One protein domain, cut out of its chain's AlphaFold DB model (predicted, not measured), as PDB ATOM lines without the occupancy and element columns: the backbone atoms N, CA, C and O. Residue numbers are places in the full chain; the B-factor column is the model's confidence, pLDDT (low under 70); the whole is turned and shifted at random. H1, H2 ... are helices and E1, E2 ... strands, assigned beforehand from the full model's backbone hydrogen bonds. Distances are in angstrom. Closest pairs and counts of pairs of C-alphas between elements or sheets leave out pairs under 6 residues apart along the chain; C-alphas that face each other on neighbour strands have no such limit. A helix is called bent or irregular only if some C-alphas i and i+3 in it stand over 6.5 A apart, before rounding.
ATOM      1  N   MET A   1     129.860 121.106 182.099       53.91
ATOM      2  CA  MET A   1     128.694 122.006 181.929       53.91
ATOM      3  C   MET A   1     127.928 122.011 183.239       53.91
ATOM      4  O   MET A   1     127.949 120.990 183.906       53.91
ATOM      5  N   ILE A   2     127.246 123.101 183.598       59.03
ATOM      6  CA  ILE A   2     126.462 123.224 184.849       59.03
ATOM      7  C   ILE A   2     125.511 122.029 185.077       59.03
ATOM      8  O   ILE A   2     125.347 121.558 186.195       59.03
ATOM      9  N   GLN A   3     124.975 121.455 183.993       63.56
ATOM     10  CA  GLN A   3     124.124 120.257 184.019       63.56
ATOM     11  C   GLN A   3     124.763 119.030 184.689       63.56
ATOM     12  O   GLN A   3     124.046 118.182 185.215       63.56
ATOM     13  N   ASP A   4     126.094 118.934 184.689       74.06
ATOM     14  CA  ASP A   4     126.802 117.792 185.259       74.06
ATOM     15  C   ASP A   4     126.708 117.774 186.794       74.06
ATOM     16  O   ASP A   4     126.916 116.724 187.382       74.06
ATOM     17  N   TRP A   5     126.371 118.891 187.453       76.25
ATOM     18  CA  TRP A   5     126.285 119.005 188.921       76.25
ATOM     19  C   TRP A   5     124.982 118.458 189.498       76.25
ATOM     20  O   TRP A   5     124.880 118.179 190.695       76.25
ATOM     21  N   HIS A   6     123.968 118.314 188.651       84.94
ATOM     22  CA  HIS A   6     122.642 117.907 189.076       84.94
ATOM     23  C   HIS A   6     122.485 116.382 189.002       84.94
ATOM     24  O   HIS A   6     123.016 115.753 188.082       84.94
ATOM     25  N   PRO A   7     121.744 115.776 189.947       88.75
ATOM     26  CA  PRO A   7     121.354 114.374 189.847       88.75
ATOM     27  C   PRO A   7     120.587 114.120 188.547       88.75
ATOM     28  O   PRO A   7     119.732 114.910 188.149       88.75
ATOM     29  N   THR A   8     120.875 112.991 187.906       88.25
ATOM     30  CA  THR A   8     120.178 112.547 186.690       88.25
ATOM     31  C   THR A   8     118.917 111.741 186.996       88.25
ATOM     32  O   THR A   8     117.999 111.714 186.179       88.25
ATOM     33  N   ASP A   9     118.854 111.100 188.167       91.50
ATOM     34  CA  ASP A   9     117.647 110.436 188.659       91.50
ATOM     35  C   ASP A   9     116.583 111.499 189.004       91.50
ATOM     36  O   ASP A   9     116.832 112.335 189.881       91.50
ATOM     37  N   PRO A  10     115.392 111.479 188.371       92.75
ATOM     38  CA  PRO A  10     114.342 112.468 188.616       92.75
ATOM     39  C   PRO A  10     113.864 112.535 190.071       92.75
ATOM     40  O   PRO A  10     113.475 113.601 190.549       92.75
ATOM     41  N   VAL A  11     113.886 111.413 190.791       94.19
ATOM     42  CA  VAL A  11     113.445 111.339 192.188       94.19
ATOM     43  C   VAL A  11     114.495 111.975 193.104       94.19
ATOM     44  O   VAL A  11     114.146 112.739 194.006       94.19
ATOM     45  N   VAL A  12     115.784 111.755 192.826       94.19
ATOM     46  CA  VAL A  12     116.884 112.429 193.540       94.19
ATOM     47  C   VAL A  12     116.953 113.914 193.171       94.19
ATOM     48  O   VAL A  12     117.203 114.749 194.037       94.19
ATOM     49  N   ALA A  13     116.657 114.277 191.920       92.94
ATOM     50  CA  ALA A  13     116.530 115.671 191.496       92.94
ATOM     51  C   ALA A  13     115.413 116.398 192.240       92.94
ATOM     52  O   ALA A  13     115.620 117.515 192.716       92.94
ATOM     53  N   ARG A  14     114.268 115.735 192.424       94.88
ATOM     54  CA  ARG A  14     113.185 116.249 193.256       94.88
ATOM     55  C   ARG A  14     113.607 116.404 194.718       94.88
ATOM     56  O   ARG A  14     113.349 117.455 195.293       94.88
ATOM     57  N   LEU A  15     114.284 115.414 195.303       96.06
ATOM     58  CA  LEU A  15     114.811 115.521 196.669       96.06
ATOM     59  C   LEU A  15     115.751 116.724 196.811       96.06
ATOM     60  O   LEU A  15     115.563 117.541 197.708       96.06
ATOM     61  N   ARG A  16     116.729 116.863 195.906       93.75
ATOM     62  CA  ARG A  16     117.649 118.008 195.878       93.75
ATOM     63  C   ARG A  16     116.877 119.324 195.812       93.75
ATOM     64  O   ARG A  16     117.172 120.228 196.584       93.75
ATOM     65  N   PHE A  17     115.907 119.428 194.905       93.50
ATOM     66  CA  PHE A  17     115.082 120.624 194.752       93.50
ATOM     67  C   PHE A  17     114.355 120.971 196.058       93.50
ATOM     68  O   PHE A  17     114.504 122.078 196.565       93.50
ATOM     69  N   GLU A  18     113.631 120.013 196.648       95.06
ATOM     70  CA  GLU A  18     112.859 120.244 197.875       95.06
ATOM     71  C   GLU A  18     113.753 120.631 199.065       95.06
ATOM     72  O   GLU A  18     113.375 121.496 199.858       95.06
ATOM     73  N   VAL A  19     114.954 120.051 199.169       95.50
ATOM     74  CA  VAL A  19     115.944 120.406 200.199       95.50
ATOM     75  C   VAL A  19     116.485 121.821 199.998       95.50
ATOM     76  O   VAL A  19     116.550 122.583 200.961       95.50
ATOM     77  N   LEU A  20     116.849 122.199 198.771       93.38
ATOM     78  CA  LEU A  20     117.376 123.534 198.478       93.38
ATOM     79  C   LEU A  20     116.318 124.616 198.724       93.38
ATOM     80  O   LEU A  20     116.597 125.596 199.413       93.38
ATOM     81  N   THR A  21     115.074 124.396 198.293       93.12
ATOM     82  CA  THR A  21     113.955 125.295 198.619       93.12
ATOM     83  C   THR A  21     113.725 125.386 200.130       93.12
ATOM     84  O   THR A  21     113.463 126.465 200.663       93.12
ATOM     85  N   ALA A  22     113.860 124.274 200.861       94.38
ATOM     86  CA  ALA A  22     113.765 124.285 202.318       94.38
ATOM     87  C   ALA A  22     114.905 125.064 203.000       94.38
ATOM     88  O   ALA A  22     114.709 125.540 204.116       94.38
ATOM     89  N   CYS A  23     116.045 125.235 202.325       93.12
ATOM     90  CA  CYS A  23     117.169 126.070 202.754       93.12
ATOM     91  C   CYS A  23     117.050 127.539 202.297       93.12
ATOM     92  O   CYS A  23     117.952 128.321 202.575       93.12
ATOM     93  N   GLY A  24     115.958 127.924 201.622       91.06
ATOM     94  CA  GLY A  24     115.739 129.299 201.150       91.06
ATOM     95  C   GLY A  24     116.331 129.614 199.778       91.06
ATOM     96  O   GLY A  24     116.451 130.780 199.424       91.06
ATOM     97  N   VAL A  25     116.689 128.592 198.998       88.56
ATOM     98  CA  VAL A  25     117.135 128.767 197.611       88.56
ATOM     99  C   VAL A  25     115.914 128.928 196.704       88.56
ATOM    100  O   VAL A  25     115.139 127.983 196.528       88.56
ATOM    101  N   ASP A  26     115.756 130.125 196.136       80.88
ATOM    102  CA  ASP A  26     114.630 130.485 195.262       80.88
ATOM    103  C   ASP A  26     114.679 129.769 193.903       80.88
ATOM    104  O   ASP A  26     113.653 129.287 193.420       80.88
ATOM    105  N   ASP A  27     115.870 129.651 193.310       81.50
ATOM    106  CA  ASP A  27     116.108 128.891 192.081       81.50
ATOM    107  C   ASP A  27     117.251 127.880 192.292       81.50
ATOM    108  O   ASP A  27     118.424 128.250 192.307       81.50
ATOM    109  N   PRO A  28     116.939 126.579 192.436       73.81
ATOM    110  CA  PRO A  28     117.932 125.513 192.590       73.81
ATOM    111  C   PRO A  28     118.878 125.296 191.399       73.81
ATOM    112  O   PRO A  28     119.722 124.388 191.466       73.81
ATOM    113  N   TYR A  29     118.709 126.041 190.307       73.62
ATOM    114  CA  TYR A  29     119.601 126.072 189.148       73.62
ATOM    115  C   TYR A  29     120.375 127.391 189.022       73.62
ATOM    116  O   TYR A  29     121.270 127.473 188.182       73.62
ATOM    117  N   ASP A  30     120.055 128.391 189.843       72.81
ATOM    118  CA  ASP A  30     120.826 129.624 189.943       72.81
ATOM    119  C   ASP A  30     122.110 129.403 190.765       72.81
ATOM    120  O   ASP A  30     122.234 128.454 191.542       72.81
ATOM    121  N   HIS A  31     123.093 130.280 190.568       68.88
ATOM    122  CA  HIS A  31     124.427 130.203 191.171       68.88
ATOM    123  C   HIS A  31     124.708 131.360 192.135       68.88
ATOM    124  O   HIS A  31     125.868 131.722 192.356       68.88
ATOM    125  N   SER A  32     123.653 131.955 192.686       77.06
ATOM    126  CA  SER A  32     123.749 133.020 193.678       77.06
ATOM    127  C   SER A  32     124.376 132.529 194.983       77.06
ATOM    128  O   SER A  32     124.210 131.378 195.388       77.06
ATOM    129  N   PHE A  33     125.101 133.419 195.659       78.50
ATOM    130  CA  PHE A  33     125.553 133.194 197.030       78.50
ATOM    131  C   PHE A  33     124.448 133.610 197.998       78.50
ATOM    132  O   PHE A  33     123.784 134.624 197.784       78.50
ATOM    133  N   TYR A  34     124.264 132.825 199.056       84.38
ATOM    134  CA  TYR A  34     123.242 133.056 200.072       84.38
ATOM    135  C   TYR A  34     123.901 133.417 201.402       84.38
ATOM    136  O   TYR A  34     124.899 132.805 201.785       84.38
ATOM    137  N   GLU A  35     123.321 134.386 202.108       89.31
ATOM    138  CA  GLU A  35     123.775 134.772 203.446       89.31
ATOM    139  C   GLU A  35     123.459 133.652 204.461       89.31
ATOM    140  O   GLU A  35     122.327 133.142 204.471       89.31
ATOM    141  N   PRO A  36     124.415 133.247 205.322       90.94
ATOM    142  CA  PRO A  36     124.224 132.163 206.290       90.94
ATOM    143  C   PRO A  36     122.995 132.311 207.187       90.94
ATOM    144  O   PRO A  36     122.336 131.317 207.490       90.94
ATOM    145  N   GLU A  37     122.667 133.534 207.598       92.62
ATOM    146  CA  GLU A  37     121.561 133.843 208.506       92.62
ATOM    147  C   GLU A  37     120.205 133.591 207.839       92.62
ATOM    148  O   GLU A  37     119.282 133.074 208.473       92.62
ATOM    149  N   VAL A  38     120.096 133.886 206.539       93.56
ATOM    150  CA  VAL A  38     118.894 133.590 205.742       93.56
ATOM    151  C   VAL A  38     118.712 132.079 205.634       93.56
ATOM    152  O   VAL A  38     117.626 131.554 205.892       93.56
ATOM    153  N   VAL A  39     119.793 131.356 205.330       94.75
ATOM    154  CA  VAL A  39     119.770 129.888 205.262       94.75
ATOM    155  C   VAL A  39     119.379 129.298 206.619       94.75
ATOM    156  O   VAL A  39     118.513 128.424 206.683       94.75
ATOM    157  N   ALA A  40     119.945 129.800 207.718       96.56
ATOM    158  CA  ALA A  40     119.625 129.366 209.075       96.56
ATOM    159  C   ALA A  40     118.150 129.597 209.442       96.56
ATOM    160  O   ALA A  40     117.508 128.711 210.015       96.56
ATOM    161  N   GLU A  41     117.573 130.745 209.080       97.31
ATOM    162  CA  GLU A  41     116.151 131.011 209.307       97.31
ATOM    163  C   GLU A  41     115.267 129.976 208.592       97.31
ATOM    164  O   GLU A  41     114.336 129.406 209.185       97.31
ATOM    165  N   HIS A  42     115.579 129.700 207.326       97.94
ATOM    166  CA  HIS A  42     114.870 128.716 206.516       97.94
ATOM    167  C   HIS A  42     115.027 127.292 207.068       97.94
ATOM    168  O   HIS A  42     114.017 126.599 207.248       97.94
ATOM    169  N   LEU A  43     116.241 126.895 207.463       98.00
ATOM    170  CA  LEU A  43     116.501 125.631 208.159       98.00
ATOM    171  C   LEU A  43     115.660 125.508 209.431       98.00
ATOM    172  O   LEU A  43     114.994 124.494 209.635       98.00
ATOM    173  N   GLY A  44     115.602 126.553 210.260       97.88
ATOM    174  CA  GLY A  44     114.803 126.545 211.485       97.88
ATOM    175  C   GLY A  44     113.307 126.347 211.225       97.88
ATOM    176  O   GLY A  44     112.638 125.596 211.941       97.88
ATOM    177  N   ARG A  45     112.758 126.975 210.174       98.19
ATOM    178  CA  ARG A  45     111.365 126.745 209.739       98.19
ATOM    179  C   ARG A  45     111.166 125.316 209.232       98.19
ATOM    180  O   ARG A  45     110.165 124.684 209.578       98.19
ATOM    181  N   TRP A  46     112.104 124.797 208.444       98.19
ATOM    182  CA  TRP A  46     112.030 123.442 207.905       98.19
ATOM    183  C   TRP A  46     112.102 122.375 209.001       98.19
ATOM    184  O   TRP A  46     111.255 121.479 209.034       98.19
ATOM    185  N   PHE A  47     113.037 122.500 209.942       98.44
ATOM    186  CA  PHE A  47     113.192 121.553 211.042       98.44
ATOM    187  C   PHE A  47     111.955 121.519 211.938       98.44
ATOM    188  O   PHE A  47     111.483 120.433 212.267       98.44
ATOM    189  N   ARG A  48     111.341 122.675 212.239       97.75
ATOM    190  CA  ARG A  48     110.066 122.732 212.983       97.75
ATOM    191  C   ARG A  48     108.930 121.979 212.295       97.75
ATOM    192  O   ARG A  48     108.012 121.523 212.966       97.75
ATOM    193  N   ARG A  49     108.978 121.842 210.970       97.12
ATOM    194  CA  ARG A  49     107.980 121.096 210.197       97.12
ATOM    195  C   ARG A  49     108.282 119.596 210.139       97.12
ATOM    196  O   ARG A  49     107.348 118.805 210.168       97.12
ATOM    197  N   VAL A  50     109.551 119.207 210.006       97.50
ATOM    198  CA  VAL A  50     109.934 117.825 209.643       97.50
ATOM    199  C   VAL A  50     110.486 117.009 210.813       97.50
ATOM    200  O   VAL A  50     110.260 115.798 210.873       97.50
ATOM    201  N   VAL A  51     111.163 117.650 211.763       97.56
ATOM    202  CA  VAL A  51     111.737 117.027 212.970       97.56
ATOM    203  C   VAL A  51     111.305 117.744 214.266       97.56
ATOM    204  O   VAL A  51     112.144 117.977 215.136       97.56
ATOM    205  N   PRO A  52     110.017 118.114 214.445       97.38
ATOM    206  CA  PRO A  52     109.579 118.871 215.624       97.38
ATOM    207  C   PRO A  52     109.838 118.136 216.941       97.38
ATOM    208  O   PRO A  52     110.119 118.765 217.952       97.38
ATOM    209  N   ASP A  53     109.769 116.807 216.917       97.88
ATOM    210  CA  ASP A  53     110.010 115.913 218.050       97.88
ATOM    211  C   ASP A  53     111.470 115.890 218.510       97.88
ATOM    212  O   ASP A  53     111.753 115.491 219.638       97.88
ATOM    213  N   MET A  54     112.396 116.314 217.651       97.06
ATOM    214  CA  MET A  54     113.812 116.363 217.983       97.06
ATOM    215  C   MET A  54     114.241 117.720 218.519       97.06
ATOM    216  O   MET A  54     115.267 117.774 219.188       97.06
ATOM    217  N   LEU A  55     113.518 118.795 218.206       97.31
ATOM    218  CA  LEU A  55     113.954 120.158 218.495       97.31
ATOM    219  C   LEU A  55     113.829 120.516 219.976       97.31
ATOM    220  O   LEU A  55     112.813 120.257 220.619       97.31
ATOM    221  N   VAL A  56     114.845 121.207 220.487       95.56
ATOM    222  CA  VAL A  56     114.856 121.823 221.817       95.56
ATOM    223  C   VAL A  56     115.125 123.323 221.713       95.56
ATOM    224  O   VAL A  56     115.674 123.806 220.726       95.56
ATOM    225  N   ALA A  57     114.759 124.086 222.749       89.69
ATOM    226  CA  ALA A  57     114.899 125.548 222.748       89.69
ATOM    227  C   ALA A  57     116.348 126.033 222.525       89.69
ATOM    228  O   ALA A  57     116.550 127.114 221.983       89.69
ATOM    229  N   ALA A  58     117.341 125.226 222.911       92.31
ATOM    230  CA  ALA A  58     118.761 125.532 222.757       92.31
ATOM    231  C   ALA A  58     119.330 125.233 221.352       92.31
ATOM    232  O   ALA A  58     120.505 125.484 221.117       92.31
ATOM    233  N   ASP A  59     118.534 124.711 220.408       97.12
ATOM    234  CA  ASP A  59     119.030 124.340 219.069       97.12
ATOM    235  C   ASP A  59     119.273 125.539 218.133       97.12
ATOM    236  O   ASP A  59     119.732 125.341 217.009       97.12
ATOM    237  N   TYR A  60     118.980 126.772 218.561       95.50
ATOM    238  CA  TYR A  60     119.154 127.972 217.734       95.50
ATOM    239  C   TYR A  60     120.591 128.102 217.201       95.50
ATOM    240  O   TYR A  60     120.785 128.155 215.988       95.50
ATOM    241  N   ASP A  61     121.589 128.021 218.084       94.75
ATOM    242  CA  ASP A  61     123.005 128.142 217.708       94.75
ATOM    243  C   ASP A  61     123.439 127.017 216.753       94.75
ATOM    244  O   ASP A  61     124.220 127.228 215.826       94.75
ATOM    245  N   ALA A  62     122.906 125.805 216.942       96.88
ATOM    246  CA  ALA A  62     123.201 124.660 216.082       96.88
ATOM    247  C   ALA A  62     122.650 124.857 214.663       96.88
ATOM    248  O   ALA A  62     123.305 124.499 213.683       96.88
ATOM    249  N   ILE A  63     121.458 125.450 214.549       97.69
ATOM    250  CA  ILE A  63     120.826 125.778 213.268       97.69
ATOM    251  C   ILE A  63     121.588 126.908 212.565       97.69
ATOM    252  O   ILE A  63     121.830 126.816 211.362       97.69
ATOM    253  N   GLU A  64     122.013 127.933 213.302       95.31
ATOM    254  CA  GLU A  64     122.818 129.036 212.767       95.31
ATOM    255  C   GLU A  64     124.152 128.537 212.201       95.31
ATOM    256  O   GLU A  64     124.481 128.786 211.038       95.31
ATOM    257  N   ARG A  65     124.885 127.724 212.973       93.06
ATOM    258  CA  ARG A  65     126.143 127.120 212.512       93.06
ATOM    259  C   ARG A  65     125.933 126.177 211.332       93.06
ATOM    260  O   ARG A  65     126.788 126.116 210.451       93.06
ATOM    261  N   GLN A  66     124.798 125.482 211.261       95.00
ATOM    262  CA  GLN A  66     124.447 124.692 210.083       95.00
ATOM    263  C   GLN A  66     124.225 125.585 208.848       95.00
ATOM    264  O   GLN A  66     124.665 125.220 207.765       95.00
ATOM    265  N   GLY A  67     123.626 126.772 208.981       93.75
ATOM    266  CA  GLY A  67     123.527 127.741 207.877       93.75
ATOM    267  C   GLY A  67     124.898 128.166 207.334       93.75
ATOM    268  O   GLY A  67     125.123 128.165 206.119       93.75
ATOM    269  N   VAL A  68     125.858 128.427 208.230       90.81
ATOM    270  CA  VAL A  68     127.262 128.706 207.863       90.81
ATOM    271  C   VAL A  68     127.898 127.508 207.158       90.81
ATOM    272  O   VAL A  68     128.578 127.671 206.146       90.81
ATOM    273  N   PHE A  69     127.654 126.296 207.662       90.75
ATOM    274  CA  PHE A  69     128.165 125.069 207.060       90.75
ATOM    275  C   PHE A  69     127.730 124.936 205.600       90.75
ATOM    276  O   PHE A  69     128.576 124.782 204.724       90.75
ATOM    277  N   LEU A  70     126.429 125.053 205.316       91.94
ATOM    278  CA  LEU A  70     125.909 124.835 203.964       91.94
ATOM    279  C   LEU A  70     126.408 125.883 202.955       91.94
ATOM    280  O   LEU A  70     126.549 125.561 201.780       91.94
ATOM    281  N   THR A  71     126.696 127.106 203.395       87.62
ATOM    282  CA  THR A  71     127.140 128.220 202.533       87.62
ATOM    283  C   THR A  71     128.652 128.237 202.284       87.62
ATOM    284  O   THR A  71     129.096 128.652 201.218       87.62
ATOM    285  N   HIS A  72     129.463 127.780 203.246       78.25
ATOM    286  CA  HIS A  72     130.925 127.956 203.216       78.25
ATOM    287  C   HIS A  72     131.730 126.665 203.037       78.25
ATOM    288  O   HIS A  72     132.963 126.720 202.951       78.25
ATOM    289  N   TYR A  73     131.082 125.497 202.998       69.62
ATOM    290  CA  TYR A  73     131.788 124.215 203.006       69.62
ATOM    291  C   TYR A  73     132.783 124.040 201.842       69.62
ATOM    292  O   TYR A  73     133.853 123.470 202.040       69.62
ATOM    293  N   GLU A  74     132.509 124.604 200.662       60.50
ATOM    294  CA  GLU A  74     133.405 124.510 199.495       60.50
ATOM    295  C   GLU A  74     134.595 125.494 199.533       60.50
ATOM    296  O   GLU A  74     135.552 125.330 198.780       60.50
ATOM    297  N   GLY A  75     134.579 126.493 200.428       46.62
ATOM    298  CA  GLY A  75     135.500 127.642 200.418       46.62
ATOM    299  C   GLY A  75     136.554 127.702 201.533       46.62
ATOM    300  O   GLY A  75     137.248 128.710 201.644       46.62
ATOM    301  N   GLY A  76     136.696 126.667 202.373       48.34
ATOM    302  CA  GLY A  76     137.736 126.617 203.422       48.34
ATOM    303  C   GLY A  76     137.244 126.614 204.877       48.34
ATOM    304  O   GLY A  76     138.024 126.889 205.788       48.34
ATOM    305  N   GLY A  77     135.973 126.276 205.119       51.66
ATOM    306  CA  GLY A  77     135.408 126.093 206.466       51.66
ATOM    307  C   GLY A  77     135.562 124.687 207.067       51.66
ATOM    308  O   GLY A  77     135.168 124.474 208.203       51.66
ATOM    309  N   MET A  78     136.123 123.717 206.342       67.56
ATOM    310  CA  MET A  78     135.964 122.282 206.641       67.56
ATOM    311  C   MET A  78     136.497 121.812 208.009       67.56
ATOM    312  O   MET A  78     135.937 120.884 208.590       67.56
ATOM    313  N   TYR A  79     137.550 122.446 208.532       74.62
ATOM    314  CA  TYR A  79     138.319 121.903 209.659       74.62
ATOM    315  C   TYR A  79     137.518 121.773 210.959       74.62
ATOM    316  O   TYR A  79     137.682 120.789 211.675       74.62
ATOM    317  N   SER A  80     136.604 122.707 211.242       84.56
ATOM    318  CA  SER A  80     135.800 122.638 212.464       84.56
ATOM    319  C   SER A  80     134.789 121.482 212.422       84.56
ATOM    320  O   SER A  80     134.663 120.729 213.380       84.56
ATOM    321  N   TRP A  81     134.087 121.262 211.307       87.69
ATOM    322  CA  TRP A  81     133.139 120.140 211.220       87.69
ATOM    323  C   TRP A  81     133.851 118.789 211.188       87.69
ATOM    324  O   TRP A  81     133.422 117.867 211.885       87.69
ATOM    325  N   ASP A  82     134.969 118.692 210.461       86.81
ATOM    326  CA  ASP A  82     135.814 117.495 210.470       86.81
ATOM    327  C   ASP A  82     136.301 117.176 211.887       86.81
ATOM    328  O   ASP A  82     136.127 116.056 212.381       86.81
ATOM    329  N   GLY A  83     136.832 118.187 212.577       85.19
ATOM    330  CA  GLY A  83     137.261 118.075 213.961       85.19
ATOM    331  C   GLY A  83     136.136 117.601 214.882       85.19
ATOM    332  O   GLY A  83     136.396 116.821 215.797       85.19
ATOM    333  N   ALA A  84     134.887 118.026 214.658       89.75
ATOM    334  CA  ALA A  84     133.766 117.704 215.546       89.75
ATOM    335  C   ALA A  84     133.397 116.245 215.492       89.75
ATOM    336  O   ALA A  84     133.250 115.603 216.534       89.75
ATOM    337  N   VAL A  85     133.347 115.707 214.281       91.19
ATOM    338  CA  VAL A  85     133.158 114.280 214.074       91.19
ATOM    339  C   VAL A  85     134.324 113.499 214.696       91.19
ATOM    340  O   VAL A  85     134.085 112.557 215.447       91.19
ATOM    341  N   GLN A  86     135.572 113.934 214.492       88.31
ATOM    342  CA  GLN A  86     136.748 113.275 215.082       88.31
ATOM    343  C   GLN A  86     136.754 113.301 216.612       88.31
ATOM    344  O   GLN A  86     137.087 112.302 217.241       88.31
ATOM    345  N   LYS A  87     136.372 114.424 217.226       88.94
ATOM    346  CA  LYS A  87     136.303 114.565 218.686       88.94
ATOM    347  C   LYS A  87     135.221 113.668 219.283       88.94
ATOM    348  O   LYS A  87     135.429 113.111 220.356       88.94
ATOM    349  N   ALA A  88     134.074 113.542 218.616       91.81
ATOM    350  CA  ALA A  88     132.979 112.697 219.087       91.81
ATOM    351  C   ALA A  88     133.255 111.199 218.913       91.81
ATOM    352  O   ALA A  88     132.785 110.400 219.721       91.81
ATOM    353  N   PHE A  89     134.023 110.817 217.890       91.38
ATOM    354  CA  PHE A  89     134.285 109.419 217.547       91.38
ATOM    355  C   PHE A  89     135.790 109.145 217.370       91.38
ATOM    356  O   PHE A  89     136.209 108.710 216.300       91.38
ATOM    357  N   PRO A  90     136.623 109.368 218.403       88.06
ATOM    358  CA  PRO A  90     138.084 109.396 218.266       88.06
ATOM    359  C   PRO A  90     138.705 108.061 217.840       88.06
ATOM    360  O   PRO A  90     139.763 108.051 217.220       88.06
ATOM    361  N   GLU A  91     138.040 106.946 218.140       87.12
ATOM    362  CA  GLU A  91     138.514 105.591 217.823       87.12
ATOM    363  C   GLU A  91     138.274 105.188 216.358       87.12
ATOM    364  O   GLU A  91     138.713 104.125 215.921       87.12
ATOM    365  N   PHE A  92     137.538 105.996 215.588       86.56
ATOM    366  CA  PHE A  92     137.261 105.686 214.191       86.56
ATOM    367  C   PHE A  92     138.468 106.063 213.302       86.56
ATOM    368  O   PHE A  92     139.046 107.137 213.484       86.56
ATOM    369  N   PRO A  93     138.866 105.223 212.325       83.38
ATOM    370  CA  PRO A  93     140.123 105.386 211.585       83.38
ATOM    371  C   PRO A  93     140.032 106.464 210.489       83.38
ATOM    372  O   PRO A  93     140.003 106.176 209.293       83.38
ATOM    373  N   TYR A  94     139.967 107.736 210.884       79.19
ATOM    374  CA  TYR A  94     139.942 108.855 209.941       79.19
ATOM    375  C   TYR A  94     141.298 109.082 209.267       79.19
ATOM    376  O   TYR A  94     142.352 108.953 209.888       79.19
ATOM    377  N   GLN A  95     141.283 109.533 208.008       68.06
ATOM    378  CA  GLN A  95     142.503 110.011 207.357       68.06
ATOM    379  C   GLN A  95     142.702 111.512 207.598       68.06
ATOM    380  O   GLN A  95     141.953 112.336 207.073       68.06
ATOM    381  N   GLY A  96     143.792 111.853 208.287       57.75
ATOM    382  CA  GLY A  96     144.210 113.232 208.522       57.75
ATOM    383  C   GLY A  96     143.576 113.803 209.785       57.75
ATOM    384  O   GLY A  96     142.361 113.933 209.892       57.75
ATOM    385  N   HIS A  97     144.423 114.152 210.745       49.78
ATOM    386  CA  HIS A  97     144.026 114.869 211.945       49.78
ATOM    387  C   HIS A  97     144.265 116.353 211.702       49.78
ATOM    388  O   HIS A  97     145.379 116.836 211.900       49.78
ATOM    389  N   ASP A  98     143.246 117.074 211.239       54.94
ATOM    390  CA  ASP A  98     143.283 118.528 211.342       54.94
ATOM    391  C   ASP A  98     142.409 118.952 212.516       54.94
ATOM    392  O   ASP A  98     141.218 119.210 212.391       54.94
ATOM    393  N   HIS A  99     143.026 118.986 213.696       51.16
ATOM    394  CA  HIS A  99     142.390 119.448 214.927       51.16
ATOM    395  C   HIS A  99     142.315 120.980 215.008       51.16
ATOM    396  O   HIS A  99     142.209 121.531 216.104       51.16
ATOM    397  N   ARG A 100     142.448 121.702 213.888       55.88
ATOM    398  CA  ARG A 100     142.353 123.160 213.898       55.88
ATOM    399  C   ARG A 100     140.894 123.580 213.938       55.88
ATOM    400  O   ARG A 100     140.191 123.624 212.936       55.88
ATOM    401  N   TRP A 101     140.486 123.942 215.140       59.94
ATOM    402  CA  TRP A 101     139.213 124.563 215.442       59.94
ATOM    403  C   TRP A 101     139.350 126.072 215.427       59.94
ATOM    404  O   TRP A 101     140.350 126.616 215.906       59.94
ATOM    405  N   ARG A 102     138.313 126.768 214.965       61.28
ATOM    406  CA  ARG A 102     138.136 128.152 215.404       61.28
ATOM    407  C   ARG A 102     137.729 128.093 216.876       61.28
ATOM    408  O   ARG A 102     136.876 127.295 217.238       61.28
ATOM    409  N   ILE A 103     138.353 128.913 217.723       55.28
ATOM    410  CA  ILE A 103     138.141 128.919 219.190       55.28
ATOM    411  C   ILE A 103     136.653 129.077 219.558       55.28
ATOM    412  O   ILE A 103     136.218 128.633 220.615       55.28
ATOM    413  N   GLU A 104     135.880 129.691 218.668       66.25
ATOM    414  CA  GLU A 104     134.457 129.985 218.826       66.25
ATOM    415  C   GLU A 104     133.533 128.815 218.446       66.25
ATOM    416  O   GLU A 104     132.339 128.862 218.735       66.25
ATOM    417  N   ASP A 105     134.054 127.770 217.797       75.88
ATOM    418  CA  ASP A 105     133.252 126.631 217.359       75.88
ATOM    419  C   ASP A 105     133.158 125.578 218.471       75.88
ATOM    420  O   ASP A 105     134.144 124.948 218.857       75.88
ATOM    421  N   VAL A 106     131.937 125.362 218.969       87.81
ATOM    422  CA  VAL A 106     131.628 124.339 219.976       87.81
ATOM    423  C   VAL A 106     131.275 123.025 219.259       87.81
ATOM    424  O   VAL A 106     130.244 122.967 218.583       87.81
ATOM    425  N   PRO A 107     132.083 121.951 219.381       89.56
ATOM    426  CA  PRO A 107     131.898 120.701 218.633       89.56
ATOM    427  C   PRO A 107     130.495 120.104 218.754       89.56
ATOM    428  O   PRO A 107     129.920 119.635 217.775       89.56
ATOM    429  N   GLU A 108     129.927 120.156 219.955       92.81
ATOM    430  CA  GLU A 108     128.612 119.615 220.275       92.81
ATOM    431  C   GLU A 108     127.497 120.373 219.531       92.81
ATOM    432  O   GLU A 108     126.537 119.758 219.070       92.81
ATOM    433  N   VAL A 109     127.664 121.685 219.325       94.31
ATOM    434  CA  VAL A 109     126.750 122.533 218.541       94.31
ATOM    435  C   VAL A 109     126.837 122.190 217.052       94.31
ATOM    436  O   VAL A 109     125.807 122.029 216.397       94.31
ATOM    437  N   LEU A 110     128.050 121.998 216.517       93.50
ATOM    438  CA  LEU A 110     128.240 121.613 215.112       93.50
ATOM    439  C   LEU A 110     127.655 120.227 214.812       93.50
ATOM    440  O   LEU A 110     126.929 120.048 213.832       93.50
ATOM    441  N   LEU A 111     127.932 119.246 215.677       95.12
ATOM    442  CA  LEU A 111     127.376 117.892 215.576       95.12
ATOM    443  C   LEU A 111     125.854 117.910 215.651       95.12
ATOM    444  O   LEU A 111     125.188 117.176 214.920       95.12
ATOM    445  N   ARG A 112     125.298 118.763 216.516       97.38
ATOM    446  CA  ARG A 112     123.856 118.915 216.651       97.38
ATOM    447  C   ARG A 112     123.215 119.448 215.370       97.38
ATOM    448  O   ARG A 112     122.212 118.879 214.940       97.38
ATOM    449  N   GLY A 113     123.810 120.460 214.739       97.38
ATOM    450  CA  GLY A 113     123.351 120.993 213.451       97.38
ATOM    451  C   GLY A 113     123.341 119.922 212.357       97.38
ATOM    452  O   GLY A 113     122.311 119.696 211.716       97.38
ATOM    453  N   MET A 114     124.446 119.175 212.232       97.38
ATOM    454  CA  MET A 114     124.565 118.059 211.286       97.38
ATOM    455  C   MET A 114     123.538 116.954 211.552       97.38
ATOM    456  O   MET A 114     122.955 116.418 210.613       97.38
ATOM    457  N   HIS A 115     123.289 116.617 212.820       98.19
ATOM    458  CA  HIS A 115     122.321 115.586 213.186       98.19
ATOM    459  C   HIS A 115     120.878 115.995 212.860       98.19
ATOM    460  O   HIS A 115     120.142 115.201 212.273       98.19
ATOM    461  N   LEU A 116     120.481 117.227 213.199       98.44
ATOM    462  CA  LEU A 116     119.157 117.759 212.864       98.44
ATOM    463  C   LEU A 116     118.938 117.781 211.349       98.44
ATOM    464  O   LEU A 116     117.895 117.327 210.872       98.44
ATOM    465  N   TYR A 117     119.938 118.252 210.599       98.50
ATOM    466  CA  TYR A 117     119.888 118.267 209.144       98.50
ATOM    467  C   TYR A 117     119.748 116.855 208.570       98.50
ATOM    468  O   TYR A 117     118.863 116.605 207.757       98.50
ATOM    469  N   SER A 118     120.584 115.925 209.031       98.44
ATOM    470  CA  SER A 118     120.583 114.520 208.610       98.44
ATOM    471  C   SER A 118     119.229 113.841 208.817       98.44
ATOM    472  O   SER A 118     118.722 113.167 207.916       98.44
ATOM    473  N   GLU A 119     118.587 114.059 209.965       98.44
ATOM    474  CA  GLU A 119     117.271 113.481 210.230       98.44
ATOM    475  C   GLU A 119     116.168 114.156 209.407       98.44
ATOM    476  O   GLU A 119     115.290 113.466 208.883       98.44
ATOM    477  N   ALA A 120     116.221 115.479 209.220       98.50
ATOM    478  CA  ALA A 120     115.278 116.188 208.356       98.50
ATOM    479  C   ALA A 120     115.395 115.730 206.892       98.50
ATOM    480  O   ALA A 120     114.384 115.414 206.255       98.50
ATOM    481  N   PHE A 121     116.623 115.616 206.385       98.56
ATOM    482  CA  PHE A 121     116.928 115.103 205.053       98.56
ATOM    483  C   PHE A 121     116.461 113.651 204.901       98.56
ATOM    484  O   PHE A 121     115.756 113.322 203.947       98.56
ATOM    485  N   GLY A 122     116.769 112.787 205.871       98.19
ATOM    486  CA  GLY A 122     116.361 111.384 205.861       98.19
ATOM    487  C   GLY A 122     114.844 111.185 205.897       98.19
ATOM    488  O   GLY A 122     114.317 110.319 205.195       98.19
ATOM    489  N   ARG A 123     114.111 111.999 206.668       98.19
ATOM    490  CA  ARG A 123     112.637 111.983 206.686       98.19
ATOM    491  C   ARG A 123     112.047 112.451 205.360       98.19
ATOM    492  O   ARG A 123     111.105 111.826 204.876       98.19
ATOM    493  N   LEU A 124     112.617 113.496 204.758       98.19
ATOM    494  CA  LEU A 124     112.199 113.973 203.443       98.19
ATOM    495  C   LEU A 124     112.444 112.913 202.361       98.19
ATOM    496  O   LEU A 124     111.514 112.553 201.642       98.19
ATOM    497  N   ALA A 125     113.643 112.334 202.311       98.06
ATOM    498  CA  ALA A 125     113.978 111.243 201.400       98.06
ATOM    499  C   ALA A 125     113.012 110.055 201.554       98.06
ATOM    500  O   ALA A 125     112.450 109.578 200.568       98.06
ATOM    501  N   ASN A 126     112.726 109.641 202.793       97.94
ATOM    502  CA  ASN A 126     111.767 108.574 203.066       97.94
ATOM    503  C   ASN A 126     110.341 108.924 202.602       97.94
ATOM    504  O   ASN A 126     109.646 108.053 202.084       97.94
ATOM    505  N   SER A 127     109.910 110.184 202.732       97.31
ATOM    506  CA  SER A 127     108.600 110.631 202.225       97.31
ATOM    507  C   SER A 127     108.485 110.562 200.695       97.31
ATOM    508  O   SER A 127     107.391 110.381 200.166       97.31
ATOM    509  N   LEU A 128     109.621 110.628 199.994       97.19
ATOM    510  CA  LEU A 128     109.735 110.445 198.545       97.19
ATOM    511  C   LEU A 128     110.017 108.982 198.145       97.19
ATOM    512  O   LEU A 128     110.219 108.695 196.969       97.19
ATOM    513  N   GLY A 129     110.040 108.050 199.106       97.12
ATOM    514  CA  GLY A 129     110.321 106.630 198.871       97.12
ATOM    515  C   GLY A 129     111.800 106.296 198.636       97.12
ATOM    516  O   GLY A 129     112.119 105.176 198.234       97.12
ATOM    517  N   ILE A 130     112.712 107.234 198.897       97.56
ATOM    518  CA  ILE A 130     114.152 107.076 198.684       97.56
ATOM    519  C   ILE A 130     114.770 106.427 199.924       97.56
ATOM    520  O   ILE A 130     114.779 107.008 201.009       97.56
ATOM    521  N   LYS A 131     115.309 105.216 199.758       95.88
ATOM    522  CA  LYS A 131     116.007 104.474 200.827       95.88
ATOM    523  C   LYS A 131     117.527 104.521 200.716       95.88
ATOM    524  O   LYS A 131     118.213 104.226 201.683       95.88
ATOM    525  N   SER A 132     118.034 104.851 199.535       97.00
ATOM    526  CA  SER A 132     119.456 104.928 199.238       97.00
ATOM    527  C   SER A 132     119.681 105.964 198.150       97.00
ATOM    528  O   SER A 132     118.847 106.100 197.253       97.00
ATOM    529  N   ILE A 133     120.802 106.673 198.220       96.38
ATOM    530  CA  ILE A 133     121.226 107.650 197.219       96.38
ATOM    531  C   ILE A 133     122.595 107.227 196.714       96.38
ATOM    532  O   ILE A 133     123.512 107.013 197.506       96.38
ATOM    533  N   ARG A 134     122.745 107.123 195.396       95.94
ATOM    534  CA  ARG A 134     124.055 106.898 194.796       95.94
ATOM    535  C   ARG A 134     124.835 108.203 194.739       95.94
ATOM    536  O   ARG A 134     124.322 109.203 194.241       95.94
ATOM    537  N   VAL A 135     126.068 108.174 195.225       93.75
ATOM    538  CA  VAL A 135     126.980 109.320 195.238       93.75
ATOM    539  C   VAL A 135     128.365 108.930 194.740       93.75
ATOM    540  O   VAL A 135     128.798 107.784 194.880       93.75
ATOM    541  N   TRP A 136     129.076 109.906 194.185       91.00
ATOM    542  CA  TRP A 136     130.405 109.718 193.607       91.00
ATOM    543  C   TRP A 136     131.428 110.648 194.244       91.00
ATOM    544  O   TRP A 136     131.120 111.781 194.599       91.00
ATOM    545  N   ARG A 137     132.674 110.193 194.343       85.06
ATOM    546  CA  ARG A 137     133.821 111.037 194.704       85.06
ATOM    547  C   ARG A 137     135.076 110.545 194.002       85.06
ATOM    548  O   ARG A 137     135.232 109.347 193.789       85.06
ATOM    549  N   ARG A 138     136.012 111.442 193.706       78.69
ATOM    550  CA  ARG A 138     137.323 111.088 193.142       78.69
ATOM    551  C   ARG A 138     138.386 111.092 194.249       78.69
ATOM    552  O   ARG A 138     138.410 111.992 195.087       78.69
ATOM    553  N   LEU A 139     139.242 110.069 194.300       73.06
ATOM    554  CA  LEU A 139     140.315 109.928 195.297       73.06
ATOM    555  C   LEU A 139     141.629 109.515 194.640       73.06
ATOM    556  O   LEU A 139     141.620 108.774 193.665       73.06
ATOM    557  N   ARG A 140     142.766 109.938 195.201       67.19
ATOM    558  CA  ARG A 140     144.082 109.589 194.653       67.19
ATOM    559  C   ARG A 140     144.395 108.089 194.843       67.19
ATOM    560  O   ARG A 140     144.500 107.616 195.971       67.19
ATOM    561  N   ALA A 141     144.553 107.379 193.733       57.75
ATOM    562  CA  ALA A 141     144.995 106.010 193.508       57.75
ATOM    563  C   ALA A 141     146.516 105.839 193.667       57.75
ATOM    564  O   ALA A 141     147.235 105.541 192.719       57.75
ATOM    565  N   ASP A 142     147.039 106.013 194.872       58.19
ATOM    566  CA  ASP A 142     148.306 105.356 195.208       58.19
ATOM    567  C   ASP A 142     147.970 103.883 195.505       58.19
ATOM    568  O   ASP A 142     147.149 103.618 196.373       58.19
ATOM    569  N   ARG A 143     148.553 102.925 194.769       48.44
ATOM    570  CA  ARG A 143     148.281 101.475 194.899       48.44
ATOM    571  C   ARG A 143     148.632 100.900 196.281       48.44
ATOM    572  O   ARG A 143     147.996  99.936 196.695       48.44
ATOM    573  N   ALA A 144     149.597 101.479 196.996       47.84
ATOM    574  CA  ALA A 144     149.876 101.156 198.396       47.84
ATOM    575  C   ALA A 144     148.848 101.830 199.328       47.84
ATOM    576  O   ALA A 144     148.362 101.201 200.264       47.84
ATOM    577  N   ALA A 145     148.404 103.050 199.008       48.44
ATOM    578  CA  ALA A 145     147.298 103.741 199.690       48.44
ATOM    579  C   ALA A 145     145.885 103.243 199.311       48.44
ATOM    580  O   ALA A 145     144.903 103.711 199.877       48.44
ATOM    581  N   GLN A 146     145.764 102.345 198.330       46.19
ATOM    582  CA  GLN A 146     144.542 101.606 198.001       46.19
ATOM    583  C   GLN A 146     144.434 100.318 198.826       46.19
ATOM    584  O   GLN A 146     143.329  99.810 199.001       46.19
ATOM    585  N   GLN A 147     145.566  99.788 199.312       42.94
ATOM    586  CA  GLN A 147     145.626  98.626 200.208       42.94
ATOM    587  C   GLN A 147     145.560  99.019 201.689       42.94
ATOM    588  O   GLN A 147     145.109  98.224 202.510       42.94
ATOM    589  N   ILE A 148     145.968 100.244 202.027       44.28
ATOM    590  CA  ILE A 148     145.701 100.863 203.325       44.28
ATOM    591  C   ILE A 148     144.311 101.493 203.219       44.28
ATOM    592  O   ILE A 148     144.149 102.481 202.517       44.28
ATOM    593  N   GLU A 149     143.325 100.841 203.828       45.72
ATOM    594  CA  GLU A 149     141.971 101.302 204.160       45.72
ATOM    595  C   GLU A 149     141.556 102.695 203.652       45.72
ATOM    596  O   GLU A 149     142.177 103.716 203.935       45.72
ATOM    597  N   HIS A 150     140.434 102.711 202.928       50.28
ATOM    598  CA  HIS A 150     139.646 103.872 202.528       50.28
ATOM    599  C   HIS A 150     139.961 105.158 203.304       50.28
ATOM    600  O   HIS A 150     139.845 105.225 204.521       50.28
ATOM    601  N   ARG A 151     140.280 106.217 202.564       58.56
ATOM    602  CA  ARG A 151     140.456 107.593 203.041       58.56
ATOM    603  C   ARG A 151     139.161 108.147 203.641       58.56
ATOM    604  O   ARG A 151     138.473 108.953 203.002       58.56
ATOM    605  N   VAL A 152     138.780 107.675 204.824       74.12
ATOM    606  CA  VAL A 152     137.535 108.077 205.459       74.12
ATOM    607  C   VAL A 152     137.737 109.462 206.057       74.12
ATOM    608  O   VAL A 152     138.351 109.628 207.109       74.12
ATOM    609  N   LYS A 153     137.262 110.482 205.339       81.88
ATOM    610  CA  LYS A 153     137.181 111.832 205.891       81.88
ATOM    611  C   LYS A 153     135.992 111.912 206.851       81.88
ATOM    612  O   LYS A 153     134.957 111.317 206.535       81.88
ATOM    613  N   PRO A 154     136.109 112.644 207.968       87.56
ATOM    614  CA  PRO A 154     135.009 112.785 208.916       87.56
ATOM    615  C   PRO A 154     133.784 113.458 208.284       87.56
ATOM    616  O   PRO A 154     132.659 113.058 208.568       87.56
ATOM    617  N   VAL A 155     134.004 114.398 207.363       88.94
ATOM    618  CA  VAL A 155     132.985 114.987 206.497       88.94
ATOM    619  C   VAL A 155     133.509 115.011 205.052       88.94
ATOM    620  O   VAL A 155     134.685 115.258 204.782       88.94
ATOM    621  N   SER A 156     132.670 114.657 204.078       86.88
ATOM    622  CA  SER A 156     133.061 114.561 202.664       86.88
ATOM    623  C   SER A 156     132.069 115.279 201.761       86.88
ATOM    624  O   SER A 156     130.899 114.916 201.749       86.88
ATOM    625  N   SER A 157     132.547 116.238 200.958       87.00
ATOM    626  CA  SER A 157     131.793 116.675 199.773       87.00
ATOM    627  C   SER A 157     131.825 115.553 198.745       87.00
ATOM    628  O   SER A 157     132.896 114.993 198.477       87.00
ATOM    629  N   VAL A 158     130.670 115.192 198.206       89.38
ATOM    630  CA  VAL A 158     130.536 114.160 197.172       89.38
ATOM    631  C   VAL A 158     129.647 114.706 196.057       89.38
ATOM    632  O   VAL A 158     129.165 115.824 196.142       89.38
ATOM    633  N   SER A 159     129.454 113.964 194.977       90.62
ATOM    634  CA  SER A 159     128.646 114.410 193.844       90.62
ATOM    635  C   SER A 159     127.383 113.577 193.685       90.62
ATOM    636  O   SER A 159     127.401 112.363 193.893       90.62
ATOM    637  N   TRP A 160     126.309 114.238 193.248       91.00
ATOM    638  CA  TRP A 160     125.065 113.614 192.791       91.00
ATOM    639  C   TRP A 160     125.189 112.909 191.439       91.00
ATOM    640  O   TRP A 160     124.279 112.178 191.052       91.00
ATOM    641  N   ASN A 161     126.236 113.208 190.670       89.19
ATOM    642  CA  ASN A 161     126.337 112.796 189.280       89.19
ATOM    643  C   ASN A 161     127.777 112.443 188.927       89.19
ATOM    644  O   ASN A 161     128.708 113.241 189.037       89.19
ATOM    645  N   ARG A 162     127.929 111.224 188.418       87.50
ATOM    646  CA  ARG A 162     129.183 110.671 187.923       87.50
ATOM    647  C   ARG A 162     129.949 111.628 187.001       87.50
ATOM    648  O   ARG A 162     131.164 111.752 187.126       87.50
ATOM    649  N   ALA A 163     129.254 112.304 186.082       84.00
ATOM    650  CA  ALA A 163     129.871 113.157 185.065       84.00
ATOM    651  C   ALA A 163     130.627 114.353 185.661       84.00
ATOM    652  O   ALA A 163     131.642 114.773 185.098       84.00
ATOM    653  N   HIS A 164     130.183 114.870 186.811       81.50
ATOM    654  CA  HIS A 164     130.858 115.982 187.470       81.50
ATOM    655  C   HIS A 164     132.267 115.608 187.942       81.50
ATOM    656  O   HIS A 164     133.201 116.390 187.784       81.50
ATOM    657  N   MET A 165     132.441 114.384 188.449       75.00
ATOM    658  CA  MET A 165     133.722 113.906 188.986       75.00
ATOM    659  C   MET A 165     134.762 113.581 187.910       75.00
ATOM    660  O   MET A 165     135.935 113.410 188.232       75.00
ATOM    661  N   ILE A 166     134.347 113.496 186.646       67.44
ATOM    662  CA  ILE A 166     135.208 113.123 185.516       67.44
ATOM    663  C   ILE A 166     135.783 114.363 184.811       67.44
ATOM    664  O   ILE A 166     136.773 114.256 184.098       67.44
ATOM    665  N   ARG A 167     135.186 115.550 184.994       58.53
ATOM    666  CA  ARG A 167     135.441 116.717 184.128       58.53
ATOM    667  C   ARG A 167     136.365 117.802 184.690       58.53
ATOM    668  O   ARG A 167     136.697 118.706 183.931       58.53
ATOM    669  N   HIS A 168     136.787 117.734 185.952       51.06
ATOM    670  CA  HIS A 168     137.725 118.712 186.517       51.06
ATOM    671  C   HIS A 168     139.154 118.154 186.543       51.06
ATOM    672  O   HIS A 168     139.427 117.186 187.251       51.06
ATOM    673  N   ASP A 169     139.993 118.778 185.713       43.28
ATOM    674  CA  ASP A 169     141.439 118.655 185.518       43.28
ATOM    675  C   ASP A 169     142.032 117.235 185.487       43.28
ATOM    676  O   ASP A 169     142.230 116.562 186.497       43.28
ATOM    677  N   GLU A 170     142.343 116.861 184.244       49.72
ATOM    678  CA  GLU A 170     143.239 115.813 183.764       49.72
ATOM    679  C   GLU A 170     142.893 114.371 184.166       49.72
ATOM    680  O   GLU A 170     142.567 114.022 185.307       49.72
ATOM    681  N   ASP A 171     143.014 113.492 183.174       54.69
ATOM    682  CA  ASP A 171     143.135 112.045 183.307       54.69
ATOM    683  C   ASP A 171     144.404 111.685 184.101       54.69
ATOM    684  O   ASP A 171     145.210 110.884 183.642       54.69
ATOM    685  N   ASP A 172     144.640 112.296 185.272       62.19
ATOM    686  CA  ASP A 172     145.675 111.858 186.191       62.19
ATOM    687  C   ASP A 172     145.306 110.420 186.588       62.19
ATOM    688  O   ASP A 172     144.334 110.206 187.334       62.19
ATOM    689  N   PRO A 173     146.049 109.418 186.076       62.44
ATOM    690  CA  PRO A 173     145.767 108.015 186.343       62.44
ATOM    691  C   PRO A 173     145.968 107.695 187.827       62.44
ATOM    692  O   PRO A 173     145.546 106.640 188.301       62.44
ATOM    693  N   ALA A 174     146.585 108.611 188.581       66.62
ATOM    694  CA  ALA A 174     146.671 108.547 190.019       66.62
ATOM    695  C   ALA A 174     145.358 108.910 190.711       66.62
ATOM    696  O   ALA A 174     145.402 109.044 191.922       66.62
ATOM    697  N   TYR A 175     144.208 109.058 190.048       71.62
ATOM    698  CA  TYR A 175     142.911 109.196 190.717       71.62
ATOM    699  C   TYR A 175     141.904 108.137 190.264       71.62
ATOM    700  O   TYR A 175     141.667 107.954 189.076       71.62
ATOM    701  N   VAL A 176     141.250 107.491 191.229       78.12
ATOM    702  CA  VAL A 176     140.126 106.573 191.016       78.12
ATOM    703  C   VAL A 176     138.804 107.240 191.351       78.12
ATOM    704  O   VAL A 176     138.689 108.015 192.307       78.12
ATOM    705  N   LEU A 177     137.791 106.898 190.562       83.69
ATOM    706  CA  LEU A 177     136.407 107.225 190.848       83.69
ATOM    707  C   LEU A 177     135.851 106.193 191.828       83.69
ATOM    708  O   LEU A 177     135.952 104.987 191.607       83.69
ATOM    709  N   MET A 178     135.300 106.678 192.931       86.12
ATOM    710  CA  MET A 178     134.646 105.869 193.945       86.12
ATOM    711  C   MET A 178     133.151 106.147 193.910       86.12
ATOM    712  O   MET A 178     132.730 107.297 193.746       86.12
ATOM    713  N   VAL A 179     132.365 105.105 194.136       91.44
ATOM    714  CA  VAL A 179     130.909 105.172 194.230       91.44
ATOM    715  C   VAL A 179     130.452 104.558 195.548       91.44
ATOM    716  O   VAL A 179     131.075 103.626 196.064       91.44
ATOM    717  N   ALA A 180     129.384 105.106 196.113       92.44
ATOM    718  CA  ALA A 180     128.695 104.537 197.260       92.44
ATOM    719  C   ALA A 180     127.185 104.721 197.102       92.44
ATOM    720  O   ALA A 180     126.721 105.762 196.639       92.44
ATOM    721  N   ASP A 181     126.437 103.710 197.521       95.81
ATOM    722  CA  ASP A 181     125.004 103.804 197.769       95.81
ATOM    723  C   ASP A 181     124.837 104.082 199.270       95.81
ATOM    724  O   ASP A 181     125.214 103.252 200.101       95.81
ATOM    725  N   VAL A 182     124.373 105.284 199.624       96.56
ATOM    726  CA  VAL A 182     124.340 105.767 201.013       96.56
ATOM    727  C   VAL A 182     122.920 105.881 201.552       96.56
ATOM    728  O   VAL A 182     122.007 106.292 200.833       96.56
ATOM    729  N   ASP A 183     122.735 105.575 202.839       97.94
ATOM    730  CA  ASP A 183     121.499 105.926 203.548       97.94
ATOM    731  C   ASP A 183     121.357 107.458 203.553       97.94
ATOM    732  O   ASP A 183     122.312 108.148 203.917       97.94
ATOM    733  N   PRO A 184     120.192 108.028 203.199       98.00
ATOM    734  CA  PRO A 184     119.967 109.470 203.267       98.00
ATOM    735  C   PRO A 184     120.365 110.119 204.606       98.00
ATOM    736  O   PRO A 184     120.768 111.276 204.623       98.00
ATOM    737  N   ARG A 185     120.313 109.388 205.727       97.88
ATOM    738  CA  ARG A 185     120.689 109.880 207.065       97.88
ATOM    739  C   ARG A 185     122.193 110.024 207.295       97.88
ATOM    740  O   ARG A 185     122.591 110.477 208.366       97.88
ATOM    741  N   VAL A 186     123.053 109.682 206.343       97.50
ATOM    742  CA  VAL A 186     124.476 110.068 206.433       97.50
ATOM    743  C   VAL A 186     124.764 111.387 205.722       97.50
ATOM    744  O   VAL A 186     125.865 111.917 205.851       97.50
ATOM    745  N   VAL A 187     123.788 111.941 204.993       97.56
ATOM    746  CA  VAL A 187     123.884 113.275 204.396       97.56
ATOM    747  C   VAL A 187     123.665 114.309 205.496       97.56
ATOM    748  O   VAL A 187     122.572 114.437 206.035       97.56
ATOM    749  N   VAL A 188     124.714 115.051 205.835       96.62
ATOM    750  CA  VAL A 188     124.707 116.086 206.882       96.62
ATOM    751  C   VAL A 188     124.600 117.500 206.322       96.62
ATOM    752  O   VAL A 188     124.563 118.463 207.082       96.62
ATOM    753  N   GLY A 189     124.550 117.639 204.999       95.06
ATOM    754  CA  GLY A 189     124.373 118.914 204.324       95.06
ATOM    755  C   GLY A 189     124.160 118.742 202.827       95.06
ATOM    756  O   GLY A 189     124.568 117.743 202.242       95.06
ATOM    757  N   VAL A 190     123.545 119.742 202.208       94.31
ATOM    758  CA  VAL A 190     123.658 120.012 200.776       94.31
ATOM    759  C   VAL A 190     124.139 121.446 200.671       94.31
ATOM    760  O   VAL A 190     123.480 122.337 201.211       94.31
ATOM    761  N   THR A 191     125.297 121.664 200.052       90.19
ATOM    762  CA  THR A 191     125.849 123.013 199.930       90.19
ATOM    763  C   THR A 191     124.890 123.906 199.147       90.19
ATOM    764  O   THR A 191     124.202 123.463 198.222       90.19
ATOM    765  N   VAL A 192     124.811 125.165 199.564       86.81
ATOM    766  CA  VAL A 192     124.004 126.212 198.937       86.81
ATOM    767  C   VAL A 192     124.948 127.253 198.354       86.81
ATOM    768  O   VAL A 192     125.868 127.712 199.025       86.81
ATOM    769  N   GLY A 193     124.747 127.595 197.084       76.94
ATOM    770  CA  GLY A 193     125.657 128.457 196.342       76.94
ATOM    771  C   GLY A 193     125.918 127.932 194.936       76.94
ATOM    772  O   GLY A 193     125.061 127.292 194.326       76.94
ATOM    773  N   ARG A 194     127.128 128.192 194.432       70.75
ATOM    774  CA  ARG A 194     127.511 127.898 193.046       70.75
ATOM    775  C   ARG A 194     127.379 126.416 192.687       70.75
ATOM    776  O   ARG A 194     126.766 126.106 191.667       70.75
ATOM    777  N   GLU A 195     127.934 125.525 193.503       75.88
ATOM    778  CA  GLU A 195     127.846 124.076 193.322       75.88
ATOM    779  C   GLU A 195     127.088 123.490 194.524       75.88
ATOM    780  O   GLU A 195     127.372 123.806 195.678       75.88
ATOM    781  N   CYS A 196     126.034 122.710 194.261       85.44
ATOM    782  CA  CYS A 196     125.156 122.179 195.310       85.44
ATOM    783  C   CYS A 196     125.445 120.700 195.537       85.44
ATOM    784  O   CYS A 196     124.749 119.836 194.992       85.44
ATOM    785  N   HIS A 197     126.468 120.409 196.323       88.50
ATOM    786  CA  HIS A 197     126.941 119.072 196.620       88.50
ATOM    787  C   HIS A 197     126.338 118.509 197.901       88.50
ATOM    788  O   HIS A 197     126.239 119.217 198.903       88.50
ATOM    789  N   PRO A 198     125.956 117.221 197.916       93.00
ATOM    790  CA  PRO A 198     125.699 116.533 199.159       93.00
ATOM    791  C   PRO A 198     127.004 116.396 199.936       93.00
ATOM    792  O   PRO A 198     128.074 116.110 199.393       93.00
ATOM    793  N   VAL A 199     126.876 116.552 201.241       93.31
ATOM    794  CA  VAL A 199     127.956 116.424 202.201       93.31
ATOM    795  C   VAL A 199     127.622 115.268 203.126       93.31
ATOM    796  O   VAL A 199     126.549 115.248 203.727       93.31
ATOM    797  N   VAL A 200     128.519 114.287 203.224       94.12
ATOM    798  CA  VAL A 200     128.274 113.034 203.951       94.12
ATOM    799  C   VAL A 200     129.268 112.810 205.080       94.12
ATOM    800  O   VAL A 200     130.448 113.145 204.954       94.12
ATOM    801  N   THR A 201     128.800 112.177 206.152       94.06
ATOM    802  CA  THR A 201     129.641 111.554 207.182       94.06
ATOM    803  C   THR A 201     129.839 110.059 206.889       94.06
ATOM    804  O   THR A 201     129.090 109.479 206.102       94.06
ATOM    805  N   PRO A 202     130.830 109.386 207.503       92.19
ATOM    806  CA  PRO A 202     131.088 107.959 207.269       92.19
ATOM    807  C   PRO A 202     130.014 107.006 207.786       92.19
ATOM    808  O   PRO A 202     130.021 105.833 207.436       92.19
ATOM    809  N   PHE A 203     129.139 107.500 208.649       95.00
ATOM    810  CA  PHE A 203     128.069 106.778 209.325       95.00
ATOM    811  C   PHE A 203     127.016 107.797 209.771       95.00
ATOM    812  O   PHE A 203     127.237 109.010 209.693       95.00
ATOM    813  N   GLN A 204     125.877 107.331 210.274       95.62
ATOM    814  CA  GLN A 204     124.843 108.203 210.824       95.62
ATOM    815  C   GLN A 204     125.358 108.909 212.087       95.62
ATOM    816  O   GLN A 204     125.546 108.284 213.131       95.62
ATOM    817  N   ILE A 205     125.548 110.230 212.015       92.62
ATOM    818  CA  ILE A 205     126.250 110.994 213.058       92.62
ATOM    819  C   ILE A 205     125.592 110.906 214.446       92.62
ATOM    820  O   ILE A 205     126.287 110.864 215.454       92.62
ATOM    821  N   GLY A 206     124.261 110.795 214.514       90.88
ATOM    822  CA  GLY A 206     123.530 110.642 215.779       90.88
ATOM    823  C   GLY A 206     123.662 109.260 216.434       90.88
ATOM    824  O   GLY A 206     123.177 109.073 217.548       90.88
ATOM    825  N   ARG A 207     124.273 108.283 215.751       93.56
ATOM    826  CA  ARG A 207     124.426 106.897 216.230       93.56
ATOM    827  C   ARG A 207     125.870 106.404 216.250       93.56
ATOM    828  O   ARG A 207     126.177 105.495 217.014       93.56
ATOM    829  N   GLY A 208     126.743 107.005 215.450       93.44
ATOM    830  CA  GLY A 208     128.149 106.631 215.382       93.44
ATOM    831  C   GLY A 208     128.429 105.423 214.477       93.44
ATOM    832  O   GLY A 208     127.533 104.956 213.765       93.44
ATOM    833  N   PRO A 209     129.672 104.910 214.507       94.25
ATOM    834  CA  PRO A 209     130.106 103.764 213.706       94.25
ATOM    835  C   PRO A 209     129.213 102.527 213.880       94.25
ATOM    836  O   PRO A 209     128.678 102.281 214.964       94.25
ATOM    837  N   GLY A 210     129.054 101.731 212.820       91.94
ATOM    838  CA  GLY A 210     128.177 100.555 212.790       91.94
ATOM    839  C   GLY A 210     126.738 100.861 212.358       91.94
ATOM    840  O   GLY A 210     125.919  99.947 212.250       91.94
ATOM    841  N   HIS A 211     126.413 102.129 212.095       94.81
ATOM    842  CA  HIS A 211     125.064 102.581 211.760       94.81
ATOM    843  C   HIS A 211     125.066 103.333 210.432       94.81
ATOM    844  O   HIS A 211     125.492 104.485 210.358       94.81
ATOM    845  N   ALA A 212     124.548 102.673 209.393       92.56
ATOM    846  CA  ALA A 212     124.566 103.171 208.017       92.56
ATOM    847  C   ALA A 212     125.986 103.502 207.518       92.56
ATOM    848  O   ALA A 212     126.205 104.530 206.885       92.56
ATOM    849  N   ASP A 213     126.955 102.630 207.817       91.69
ATOM    850  CA  ASP A 213     128.347 102.834 207.414       91.69
ATOM    851  C   ASP A 213     128.476 102.975 205.893       91.69
ATOM    852  O   ASP A 213     128.059 102.104 205.118       91.69
ATOM    853  N   VAL A 214     129.109 104.063 205.468       91.56
ATOM    854  CA  VAL A 214     129.358 104.369 204.063       91.56
ATOM    855  C   VAL A 214     130.488 103.491 203.550       91.56
ATOM    856  O   VAL A 214     131.637 103.590 203.982       91.56
ATOM    857  N   ARG A 215     130.166 102.655 202.562       89.69
ATOM    858  CA  ARG A 215     131.125 101.767 201.906       89.69
ATOM    859  C   ARG A 215     131.423 102.267 200.505       89.69
ATOM    860  O   ARG A 215     130.607 102.133 199.598       89.69
ATOM    861  N   TRP A 216     132.609 102.838 200.345       87.12
ATOM    862  CA  TRP A 216     133.109 103.284 199.051       87.12
ATOM    863  C   TRP A 216     133.706 102.115 198.282       87.12
ATOM    864  O   TRP A 216     134.629 101.465 198.770       87.12
ATOM    865  N   VAL A 217     133.247 101.893 197.056       86.56
ATOM    866  CA  VAL A 217     133.858 100.935 196.129       86.56
ATOM    867  C   VAL A 217     134.458 101.675 194.944       86.56
ATOM    868  O   VAL A 217     133.967 102.736 194.556       86.56
TER     869      VAL A 217
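What this domain is: This is residues 1 to 217 of the 221 residues of an uncharacterized protein of Mycobacteroides abscessus subsp. massiliense (UniProt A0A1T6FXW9). Crossed helices make one side of the body: H3 and H4 pack on the long helix H6, with H5 at its first end and H2 near its last; the small hairpin of E3 and E4 lies in the middle. A two-stranded ribbon, E1 and E2, reaches away from the helices, with H7 beside E1 and H1 packed on H7. The 217 printed residues hold seven named helices and four named strands, in the order H1 H2 H3 H4 H5 H6 E1 H7 E2 E3 E4, with two antiparallel sheets, E1 - E2 and E3 - E4. The class is mixed, helices and strands; the whole is compact, with a radius of gyration of the C-alphas of 16.5 A and spans of 49 by 38 by 31 A.

Where its parts are: H1, residues 2 to 5, begins at C-alpha 2 (126.462, 123.224, 184.849). H2 is residues 10 to 22, 18.1 A, and H3 residues 36 to 50, 20.5 A. H4, residues 57 to 75, 30.5 A, has a kink of 35 degrees near residue 69 and is irregular: C-alphas 71 and 74 are 7.9 A apart. H5 is residues 78 to 88. H6, residues 107 to 127, 30.2 A, begins at C-alpha 107 (131.898, 120.701, 218.633). E1 is residues 133 to 140, 23.1 A; H7, 162 to 166; E2, 175 to 182, 21.5 A; E3, 187 to 190. E4, residues 198 to 200, ends at C-alpha 200 (128.274, 113.034, 203.951).

How they stand to each other: H6 is the hub. It touches H4, about perpendicular at 85 degrees, closest at the C-alphas of Ala 62 and Gly 113, 4.5 A. It touches H5 with residues 107 to 111 alone, closest at Ala 84 and Pro 107, 4.7 A between C-alphas. H3 and H4 touch at a steep tilt of 54 degrees, with C-alphas of Ala 40 and Gly 67 4.4 A apart. H2 and H6 only just touch, with 3 pairs of C-alphas within 8 A, the closest Leu 15 and Ala 125. The closest C-alphas of H6 and E3, Ser 118 and Val 188, are 4.7 A apart. In the hairpin E3 and E4, N 188 and O 199 are within hydrogen-bond range at 2.8 A; in E1 and E2, N 135 and O 180 at 2.9 A. H1 touches H7, closest at the C-alphas of Asp 4 and His 164, 5.0 A. Every O i to N i+4 pair is within range in H2, H3, H5 and H6; H4 has 11 of 15, H7 0 of 1 but 2 of 2 O i to N i+3 pairs, and H1 is too short for an O i to N i+4 pair.

The domain as a whole: The C-alphas farthest apart, of Ala 57 and Pro 173, are 50.8 A apart. The printed part has no cut. The links H2 to H3, H5 to H6 and E1 to H7 are long. Mean pLDDT of the printed part is 84.3; 41 residues are under 70, among them 95 to 104, 140 to 151 and 166 to 174.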